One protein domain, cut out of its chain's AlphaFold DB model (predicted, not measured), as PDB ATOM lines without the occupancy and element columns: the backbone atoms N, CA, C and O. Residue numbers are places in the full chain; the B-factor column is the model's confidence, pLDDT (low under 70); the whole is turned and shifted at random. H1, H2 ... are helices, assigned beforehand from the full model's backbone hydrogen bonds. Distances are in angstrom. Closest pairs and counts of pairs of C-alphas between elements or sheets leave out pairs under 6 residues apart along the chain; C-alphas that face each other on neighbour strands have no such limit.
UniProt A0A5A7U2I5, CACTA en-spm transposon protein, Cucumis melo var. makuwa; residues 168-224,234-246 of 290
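Overview. This is residues 168 to 224 and 234 to 246 of the 290 residues of the protein "CACTA en-spm transposon protein" of Cucumis melo var. makuwa (UniProt A0A5A7U2I5). Two pairs of helices make the two ends of an elongated body: H2 and H3 side by side as a hairpin, and H4 and H5 crossed. H1 reaches both pairs, and its centre is the nearest to the mean of the C-alphas. The printed part has 70 residues with five named helices, H1 to H5 in chain order, and no named strand; its class is all helix. It is compact, with a radius of gyration of the C-alphas of 12.1 A, and spans 41 by 22 by 17 A.

Arrangement. Start at H1, residues 168 to 177, and compare it with H5, residues 234 to 245: they touch at a steep tilt of 66 degrees, opposite ways, the closest C-alphas being those of Gly 171 and Asp 235, 5.8 A apart. H5 touches H1 with residues 235 to 239 alone. Next find H2, residues 183 to 188, and H3, residues 198 to 209, a helical hairpin at a shallow tilt of 8 degrees; their closest C-alphas, of Arg 187 and His 202, are 5.9 A apart. H1 and H3 only just touch, with 3 pairs of C-alphas within 8 A, the closest being Phe 177 and Cys 205 at 7.2 A; H3 uses residues 204 to 208 alone, and the lines stand about perpendicular at 78 degrees. Then look at H4, residues 211 to 221, which touches H5 at a steep tilt of 51 degrees; the closest C-alphas, of Met 217 and Ile 237, are 6.4 A apart. H1 and H4 are apart, as are H3 and H5. In H1, H2, H3, H4 and H5 every O i to N i+4 pair is within hydrogen-bond range.

Along the chain. Find C-alpha 168 at (30.331, -15.919, -8.130); from there H1 runs 14.2 A to C-alpha 177. H2 is short, 8.7 A; H3 runs 16.4 A from C-alpha 198 at (19.691, -23.942, -22.084), and H4 15.2 A. H5 runs 16.8 A to C-alpha 245 at (40.502, -17.094, -20.821).

Size, cuts and confidence. The C-alphas of Glu 196 and Pro 224 are the two farthest apart, 41.8 A. Residues 225 to 233 are not printed, and C-alphas 224 and 234 are 15.0 A apart across the cut. Of the links printed whole, H1 to H2 and H3 to H4 are tight and H2 to H3 is short. The mean pLDDT of the printed part is 76.8; 19 residues are under 70, among them 196 to 200 and 241 to 246.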
ATOM      1  N   GLU A 168      31.296 -15.160  -8.937       70.31
ATOM      2  CA  GLU A 168      30.331 -15.919  -8.130       70.31
ATOM      3  C   GLU A 168      29.449 -16.829  -8.998       70.31
ATOM      4  O   GLU A 168      29.364 -18.032  -8.771       70.31
ATOM      5  N   PHE A 169      28.870 -16.285 -10.069       72.19
ATOM      6  CA  PHE A 169      28.030 -17.063 -10.980       72.19
ATOM      7  C   PHE A 169      28.773 -18.208 -11.683       72.19
ATOM      8  O   PHE A 169      28.203 -19.286 -11.873       72.19
ATOM      9  N   ARG A 170      30.019 -17.984 -12.119       69.00
ATOM     10  CA  ARG A 170      30.836 -19.025 -12.757       69.00
ATOM     11  C   ARG A 170      31.185 -20.126 -11.768       69.00
ATOM     12  O   ARG A 170      31.051 -21.298 -12.130       69.00
ATOM     13  N   GLY A 171      31.557 -19.748 -10.548       73.75
ATOM     14  CA  GLY A 171      31.804 -20.662  -9.442       73.75
ATOM     15  C   GLY A 171      30.584 -21.537  -9.180       73.75
ATOM     16  O   GLY A 171      30.686 -22.762  -9.237       73.75
ATOM     17  N   ASP A 172      29.407 -20.926  -9.040       78.25
ATOM     18  CA  ASP A 172      28.140 -21.635  -8.837       78.25
ATOM     19  C   ASP A 172      27.818 -22.602  -9.989       78.25
ATOM     20  O   ASP A 172      27.401 -23.742  -9.764       78.25
ATOM     21  N   CYS A 173      28.025 -22.174 -11.239       79.12
ATOM     22  CA  CYS A 173      27.799 -23.008 -12.423       79.12
ATOM     23  C   CYS A 173      28.740 -24.213 -12.462       79.12
ATOM     24  O   CYS A 173      28.302 -25.333 -12.731       79.12
ATOM     25  N   HIS A 174      30.021 -24.007 -12.162       84.25
ATOM     26  CA  HIS A 174      31.008 -25.077 -12.105       84.25
ATOM     27  C   HIS A 174      30.729 -26.039 -10.944       84.25
ATOM     28  O   HIS A 174      30.765 -27.259 -11.124       84.25
ATOM     29  N   GLN A 175      30.387 -25.509  -9.767       85.50
ATOM     30  CA  GLN A 175      29.999 -26.310  -8.612       85.50
ATOM     31  C   GLN A 175      28.755 -27.149  -8.920       85.50
ATOM     32  O   GLN A 175      28.695 -28.320  -8.552       85.50
ATOM     33  N   HIS A 176      27.766 -26.578  -9.615       86.94
ATOM     34  CA  HIS A 176      26.577 -27.302 -10.057       86.94
ATOM     35  C   HIS A 176      26.910 -28.388 -11.080       86.94
ATOM     36  O   HIS A 176      26.448 -29.514 -10.920       86.94
ATOM     37  N   PHE A 177      27.753 -28.087 -12.071       88.00
ATOM     38  CA  PHE A 177      28.230 -29.061 -13.057       88.00
ATOM     39  C   PHE A 177      28.896 -30.267 -12.377       88.00
ATOM     40  O   PHE A 177      28.581 -31.411 -12.691       88.00
ATOM     41  N   LYS A 178      29.743 -30.019 -11.371       89.56
ATOM     42  CA  LYS A 178      30.455 -31.060 -10.617       89.56
ATOM     43  C   LYS A 178      29.583 -31.967  -9.749       89.56
ATOM     44  O   LYS A 178      30.092 -32.965  -9.245       89.56
ATOM     45  N   LYS A 179      28.301 -31.647  -9.544       93.31
ATOM     46  CA  LYS A 179      27.373 -32.542  -8.826       93.31
ATOM     47  C   LYS A 179      27.082 -33.816  -9.615       93.31
ATOM     48  O   LYS A 179      26.680 -34.811  -9.017       93.31
ATOM     49  N   TYR A 180      27.280 -33.775 -10.927       92.44
ATOM     50  CA  TYR A 180      27.041 -34.887 -11.829       92.44
ATOM     51  C   TYR A 180      28.368 -35.547 -12.197       92.44
ATOM     52  O   TYR A 180      29.364 -34.871 -12.460       92.44
ATOM     53  N   ASN A 181      28.376 -36.878 -12.219       90.62
ATOM     54  CA  ASN A 181      29.536 -37.642 -12.682       90.62
ATOM     55  C   ASN A 181      29.569 -37.727 -14.211       90.62
ATOM     56  O   ASN A 181      30.648 -37.775 -14.802       90.62
ATOM     57  N   ASP A 182      28.391 -37.758 -14.836       93.19
ATOM     58  CA  ASP A 182      28.233 -37.811 -16.279       93.19
ATOM     59  C   ASP A 182      28.021 -36.397 -16.860       93.19
ATOM     60  O   ASP A 182      27.081 -35.698 -16.467       93.19
ATOM     61  N   PRO A 183      28.880 -35.939 -17.790       86.62
ATOM     62  CA  PRO A 183      28.721 -34.632 -18.417       86.62
ATOM     63  C   PRO A 183      27.456 -34.499 -19.276       86.62
ATOM     64  O   PRO A 183      26.970 -33.376 -19.454       86.62
ATOM     65  N   GLU A 184      26.918 -35.592 -19.824       90.12
ATOM     66  CA  GLU A 184      25.659 -35.541 -20.578       90.12
ATOM     67  C   GLU A 184      24.469 -35.312 -19.640       90.12
ATOM     68  O   GLU A 184      23.649 -34.423 -19.891       90.12
ATOM     69  N   GLU A 185      24.435 -36.012 -18.502       93.44
ATOM     70  CA  GLU A 185      23.494 -35.745 -17.412       93.44
ATOM     71  C   GLU A 185      23.599 -34.298 -16.899       93.44
ATOM     72  O   GLU A 185      22.579 -33.627 -16.717       93.44
ATOM     73  N   ALA A 186      24.815 -33.765 -16.737       92.44
ATOM     74  CA  ALA A 186      25.016 -32.373 -16.338       92.44
ATOM     75  C   ALA A 186      24.410 -31.385 -17.355       92.44
ATOM     76  O   ALA A 186      23.727 -30.432 -16.970       92.44
ATOM     77  N   ARG A 187      24.608 -31.619 -18.663       90.19
ATOM     78  CA  ARG A 187      24.041 -30.781 -19.739       90.19
ATOM     79  C   ARG A 187      22.511 -30.802 -19.760       90.19
ATOM     80  O   ARG A 187      21.900 -29.771 -20.043       90.19
ATOM     81  N   ALA A 188      21.893 -31.937 -19.433       93.31
ATOM     82  CA  ALA A 188      20.439 -32.069 -19.374       93.31
ATOM     83  C   ALA A 188      19.805 -31.318 -18.185       93.31
ATOM     84  O   ALA A 188      18.612 -31.014 -18.227       93.31
ATOM     85  N   ASN A 189      20.591 -30.982 -17.155       91.75
ATOM     86  CA  ASN A 189      20.103 -30.433 -15.887       91.75
ATOM     87  C   ASN A 189      20.680 -29.034 -15.571       91.75
ATOM     88  O   ASN A 189      21.494 -28.887 -14.647       91.75
ATOM     89  N   PRO A 190      20.257 -27.977 -16.297       82.94
ATOM     90  CA  PRO A 190      20.712 -26.612 -16.039       82.94
ATOM     91  C   PRO A 190      20.325 -26.136 -14.629       82.94
ATOM     92  O   PRO A 190      19.257 -26.493 -14.123       82.94
ATOM     93  N   PRO A 191      21.143 -25.279 -13.988       77.50
ATOM     94  CA  PRO A 191      20.737 -24.621 -12.753       77.50
ATOM     95  C   PRO A 191      19.519 -23.719 -13.011       77.50
ATOM     96  O   PRO A 191      19.345 -23.202 -14.114       77.50
ATOM     97  N   HIS A 192      18.693 -23.477 -11.987       75.06
ATOM     98  CA  HIS A 192      17.440 -22.706 -12.104       75.06
ATOM     99  C   HIS A 192      17.619 -21.351 -12.821       75.06
ATOM    100  O   HIS A 192      16.805 -20.957 -13.652       75.06
ATOM    101  N   ILE A 193      18.737 -20.661 -12.576       67.00
ATOM    102  CA  ILE A 193      19.076 -19.371 -13.203       67.00
ATOM    103  C   ILE A 193      19.320 -19.446 -14.732       67.00
ATOM    104  O   ILE A 193      19.296 -18.420 -15.427       67.00
ATOM    105  N   LEU A 194      19.542 -20.651 -15.264       67.50
ATOM    106  CA  LEU A 194      19.768 -20.958 -16.680       67.50
ATOM    107  C   LEU A 194      18.675 -21.848 -17.295       67.50
ATOM    108  O   LEU A 194      18.811 -22.253 -18.446       67.50
ATOM    109  N   MET A 195      17.577 -22.125 -16.584       70.25
ATOM    110  CA  MET A 195      16.543 -23.063 -17.045       70.25
ATOM    111  C   MET A 195      15.900 -22.640 -18.381       70.25
ATOM    112  O   MET A 195      15.694 -23.464 -19.265       70.25
ATOM    113  N   GLU A 196      15.675 -21.338 -18.583       56.62
ATOM    114  CA  GLU A 196      15.169 -20.770 -19.850       56.62
ATOM    115  C   GLU A 196      16.279 -20.457 -20.874       56.62
ATOM    116  O   GLU A 196      16.021 -19.964 -21.976       56.62
ATOM    117  N   ARG A 197      17.539 -20.707 -20.509       59.69
ATOM    118  CA  ARG A 197      18.744 -20.357 -21.272       59.69
ATOM    119  C   ARG A 197      19.638 -21.575 -21.441       59.69
ATOM    120  O   ARG A 197      20.834 -21.554 -21.171       59.69
ATOM    121  N   THR A 198      19.025 -22.650 -21.919       68.00
ATOM    122  CA  THR A 198      19.691 -23.942 -22.084       68.00
ATOM    123  C   THR A 198      20.935 -23.839 -22.963       68.00
ATOM    124  O   THR A 198      21.940 -24.450 -22.630       68.00
ATOM    125  N   LYS A 199      20.935 -23.015 -24.019       69.88
ATOM    126  CA  LYS A 199      22.120 -22.792 -24.874       69.88
ATOM    127  C   LYS A 199      23.331 -22.257 -24.101       69.88
ATOM    128  O   LYS A 199      24.431 -22.767 -24.284       69.88
ATOM    129  N   ASP A 200      23.114 -21.296 -23.207       67.94
ATOM    130  CA  ASP A 200      24.169 -20.710 -22.373       67.94
ATOM    131  C   ASP A 200      24.744 -21.769 -21.419       67.94
ATOM    132  O   ASP A 200      25.954 -21.864 -21.225       67.94
ATOM    133  N   TRP A 201      23.880 -22.626 -20.864       79.81
ATOM    134  CA  TRP A 201      24.319 -23.747 -20.032       79.81
ATOM    135  C   TRP A 201      25.153 -24.773 -20.808       79.81
ATOM    136  O   TRP A 201      26.181 -25.227 -20.307       79.81
ATOM    137  N   HIS A 202      24.753 -25.105 -22.040       78.31
ATOM    138  CA  HIS A 202      25.528 -26.006 -22.897       78.31
ATOM    139  C   HIS A 202      26.917 -25.429 -23.172       78.31
ATOM    140  O   HIS A 202      27.901 -26.139 -22.998       78.31
ATOM    141  N   PHE A 203      27.015 -24.135 -23.483       77.12
ATOM    142  CA  PHE A 203      28.301 -23.463 -23.670       77.12
ATOM    143  C   PHE A 203      29.211 -23.585 -22.438       77.12
ATOM    144  O   PHE A 203      30.385 -23.936 -22.563       77.12
ATOM    145  N   HIS A 204      28.674 -23.355 -21.237       75.00
ATOM    146  CA  HIS A 204      29.438 -23.535 -20.002       75.00
ATOM    147  C   HIS A 204      29.914 -24.976 -19.814       75.00
ATOM    148  O   HIS A 204      31.085 -25.197 -19.509       75.00
ATOM    149  N   CYS A 205      29.038 -25.954 -20.046       81.75
ATOM    150  CA  CYS A 205      29.401 -27.366 -19.983       81.75
ATOM    151  C   CYS A 205      30.529 -27.699 -20.971       81.75
ATOM    152  O   CYS A 205      31.491 -28.372 -20.603       81.75
ATOM    153  N   ASP A 206      30.448 -27.198 -22.203       82.38
ATOM    154  CA  ASP A 206      31.456 -27.400 -23.248       82.38
ATOM    155  C   ASP A 206      32.801 -26.793 -22.840       82.38
ATOM    156  O   ASP A 206      33.849 -27.428 -22.990       82.38
ATOM    157  N   GLN A 207      32.773 -25.591 -22.255       80.38
ATOM    158  CA  GLN A 207      33.956 -24.933 -21.711       80.38
ATOM    159  C   GLN A 207      34.595 -25.773 -20.598       80.38
ATOM    160  O   GLN A 207      35.806 -26.012 -20.647       80.38
ATOM    161  N   TYR A 208      33.801 -26.274 -19.646       82.44
ATOM    162  CA  TYR A 208      34.287 -27.119 -18.551       82.44
ATOM    163  C   TYR A 208      34.846 -28.454 -19.045       82.44
ATOM    164  O   TYR A 208      35.842 -28.940 -18.516       82.44
ATOM    165  N   MET A 209      34.255 -29.044 -20.081       85.44
ATOM    166  CA  MET A 209      34.750 -30.278 -20.697       85.44
ATOM    167  C   MET A 209      35.972 -30.068 -21.595       85.44
ATOM    168  O   MET A 209      36.643 -31.036 -21.961       85.44
ATOM    169  N   SER A 210      36.280 -28.825 -21.969       84.69
ATOM    170  CA  SER A 210      37.380 -28.553 -22.883       84.69
ATOM    171  C   SER A 210      38.721 -28.997 -22.289       84.69
ATOM    172  O   SER A 210      39.058 -28.753 -21.127       84.69
ATOM    173  N   ARG A 211      39.547 -29.630 -23.128       81.44
ATOM    174  CA  ARG A 211      40.871 -30.117 -22.715       81.44
ATOM    175  C   ARG A 211      41.780 -28.979 -22.246       81.44
ATOM    176  O   ARG A 211      42.601 -29.176 -21.359       81.44
ATOM    177  N   ALA A 212      41.624 -27.790 -22.831       78.50
ATOM    178  CA  ALA A 212      42.349 -26.589 -22.429       78.50
ATOM    179  C   ALA A 212      42.017 -26.190 -20.985       78.50
ATOM    180  O   ALA A 212      42.934 -26.000 -20.186       78.50
ATOM    181  N   PHE A 213      40.726 -26.138 -20.647       80.25
ATOM    182  CA  PHE A 213      40.257 -25.826 -19.303       80.25
ATOM    183  C   PHE A 213      40.750 -26.863 -18.285       80.25
ATOM    184  O   PHE A 213      41.433 -26.510 -17.326       80.25
ATOM    185  N   GLN A 214      40.516 -28.152 -18.552       82.00
ATOM    186  CA  GLN A 214      40.934 -29.251 -17.670       82.00
ATOM    187  C   GLN A 214      42.453 -29.268 -17.426       82.00
ATOM    188  O   GLN A 214      42.902 -29.407 -16.290       82.00
ATOM    189  N   ASN A 215      43.260 -29.056 -18.471       81.44
ATOM    190  CA  ASN A 215      44.717 -29.017 -18.344       81.44
ATOM    191  C   ASN A 215      45.205 -27.816 -17.524       81.44
ATOM    192  O   ASN A 215      46.148 -27.955 -16.746       81.44
ATOM    193  N   GLN A 216      44.601 -26.635 -17.691       80.00
ATOM    194  CA  GLN A 216      44.962 -25.467 -16.882       80.00
ATOM    195  C   GLN A 216      44.575 -25.660 -15.417       80.00
ATOM    196  O   GLN A 216      45.357 -25.321 -14.527       80.00
ATOM    197  N   MET A 217      43.411 -26.259 -15.179       81.00
ATOM    198  CA  MET A 217      42.916 -26.565 -13.846       81.00
ATOM    199  C   MET A 217      43.858 -27.543 -13.125       81.00
ATOM    200  O   MET A 217      44.324 -27.247 -12.026       81.00
ATOM    201  N   LEU A 218      44.255 -28.637 -13.787       82.56
ATOM    202  CA  LEU A 218      45.253 -29.588 -13.277       82.56
ATOM    203  C   LEU A 218      46.621 -28.932 -13.045       82.56
ATOM    204  O   LEU A 218      47.267 -29.174 -12.027       82.56
ATOM    205  N   LYS A 219      47.063 -28.070 -13.967       83.50
ATOM    206  CA  LYS A 219      48.343 -27.362 -13.845       83.50
ATOM    207  C   LYS A 219      48.385 -26.496 -12.588       83.50
ATOM    208  O   LYS A 219      49.393 -26.525 -11.889       83.50
ATOM    209  N   LEU A 220      47.316 -25.753 -12.299       80.06
ATOM    210  CA  LEU A 220      47.211 -24.907 -11.106       80.06
ATOM    211  C   LEU A 220      47.095 -25.730  -9.818       80.06
ATOM    212  O   LEU A 220      47.724 -25.375  -8.829       80.06
ATOM    213  N   GLN A 221      46.389 -26.863  -9.849       74.31
ATOM    214  CA  GLN A 221      46.345 -27.803  -8.720       74.31
ATOM    215  C   GLN A 221      47.712 -28.418  -8.397       74.31
ATOM    216  O   GLN A 221      47.993 -28.721  -7.244       74.31
ATOM    217  N   SER A 222      48.556 -28.616  -9.411       75.44
ATOM    218  CA  SER A 222      49.886 -29.216  -9.249       75.44
ATOM    219  C   SER A 222      50.982 -28.232  -8.812       75.44
ATOM    220  O   SER A 222      52.134 -28.639  -8.667       75.44
ATOM    221  N   GLN A 223      50.668 -26.940  -8.639       75.25
ATOM    222  CA  GLN A 223      51.676 -25.952  -8.246       75.25
ATOM    223  C   GLN A 223      52.120 -26.161  -6.791       75.25
ATOM    224  O   GLN A 223      51.275 -26.376  -5.920       75.25
ATOM    225  N   PRO A 224      53.433 -26.087  -6.501       61.62
ATOM    226  CA  PRO A 224      53.926 -26.209  -5.141       61.62
ATOM    227  C   PRO A 224      53.400 -25.045  -4.298       61.62
ATOM    228  O   PRO A 224      53.535 -23.878  -4.671       61.62
ATOM    229  N   MET A 234      39.380 -25.362  -5.144       65.06
ATOM    230  CA  MET A 234      38.964 -25.760  -6.488       65.06
ATOM    231  C   MET A 234      38.231 -24.633  -7.230       65.06
ATOM    232  O   MET A 234      38.414 -24.479  -8.437       65.06
ATOM    233  N   ASP A 235      37.417 -23.868  -6.506       66.62
ATOM    234  CA  ASP A 235      36.624 -22.778  -7.062       66.62
ATOM    235  C   ASP A 235      37.513 -21.569  -7.367       66.62
ATOM    236  O   ASP A 235      37.451 -21.051  -8.473       66.62
ATOM    237  N   GLU A 236      38.468 -21.212  -6.499       72.56
ATOM    238  CA  GLU A 236      39.474 -20.174  -6.800       72.56
ATOM    239  C   GLU A 236      40.343 -20.526  -8.020       72.56
ATOM    240  O   GLU A 236      40.716 -19.653  -8.813       72.56
ATOM    241  N   ILE A 237      40.653 -21.812  -8.205       73.88
ATOM    242  CA  ILE A 237      41.371 -22.305  -9.385       73.88
ATOM    243  C   ILE A 237      40.484 -22.204 -10.630       73.88
ATOM    244  O   ILE A 237      40.954 -21.734 -11.665       73.88
ATOM    245  N   CYS A 238      39.219 -22.623 -10.534       68.38
ATOM    246  CA  CYS A 238      38.240 -22.502 -11.613       68.38
ATOM    247  C   CYS A 238      38.115 -21.042 -12.066       68.38
ATOM    248  O   CYS A 238      38.300 -20.746 -13.247       68.38
ATOM    249  N   GLU A 239      37.948 -20.125 -11.114       69.88
ATOM    250  CA  GLU A 239      37.881 -18.691 -11.372       69.88
ATOM    251  C   GLU A 239      39.150 -18.172 -12.046       69.88
ATOM    252  O   GLU A 239      39.077 -17.473 -13.050       69.88
ATOM    253  N   THR A 240      40.331 -18.591 -11.588       70.81
ATOM    254  CA  THR A 240      41.605 -18.173 -12.195       70.81
ATOM    255  C   THR A 240      41.748 -18.630 -13.653       70.81
ATOM    256  O   THR A 240      42.328 -17.913 -14.474       70.81
ATOM    257  N   VAL A 241      41.260 -19.827 -13.995       69.62
ATOM    258  CA  VAL A 241      41.297 -20.353 -15.372       69.62
ATOM    259  C   VAL A 241      40.291 -19.619 -16.258       69.62
ATOM    260  O   VAL A 241      40.625 -19.236 -17.380       69.62
ATOM    261  N   LEU A 242      39.073 -19.399 -15.754       64.56
ATOM    262  CA  LEU A 242      38.005 -18.728 -16.496       64.56
ATOM    263  C   LEU A 242      38.275 -17.230 -16.690       64.56
ATOM    264  O   LEU A 242      37.953 -16.702 -17.754       64.56
ATOM    265  N   ASP A 243      38.911 -16.576 -15.715       63.31
ATOM    266  CA  ASP A 243      39.346 -15.177 -15.789       63.31
ATOM    267  C   ASP A 243      40.437 -14.984 -16.851       63.31
ATOM    268  O   ASP A 243      40.348 -14.075 -17.668       63.31
ATOM    269  N   LYS A 244      41.456 -15.856 -16.896       56.91
ATOM    270  CA  LYS A 244      42.553 -15.756 -17.883       56.91
ATOM    271  C   LYS A 244      42.105 -16.010 -19.317       56.91
ATOM    272  O   LYS A 244      42.748 -15.543 -20.252       56.91
ATOM    273  N   GLN A 245      41.053 -16.805 -19.499       46.31
ATOM    274  CA  GLN A 245      40.502 -17.094 -20.821       46.31
ATOM    275  C   GLN A 245      39.657 -15.934 -21.359       46.31
ATOM    276  O   GLN A 245      39.467 -15.819 -22.567       46.31
ATOM    277  N   MET A 246      39.157 -15.077 -20.473       39.84
ATOM    278  CA  MET A 246      38.330 -13.939 -20.820       39.84
ATOM    279  C   MET A 246      38.903 -12.693 -20.167       39.84
ATOM    280  O   MET A 246      38.331 -12.156 -19.220       39.84
TER     281      MET A 246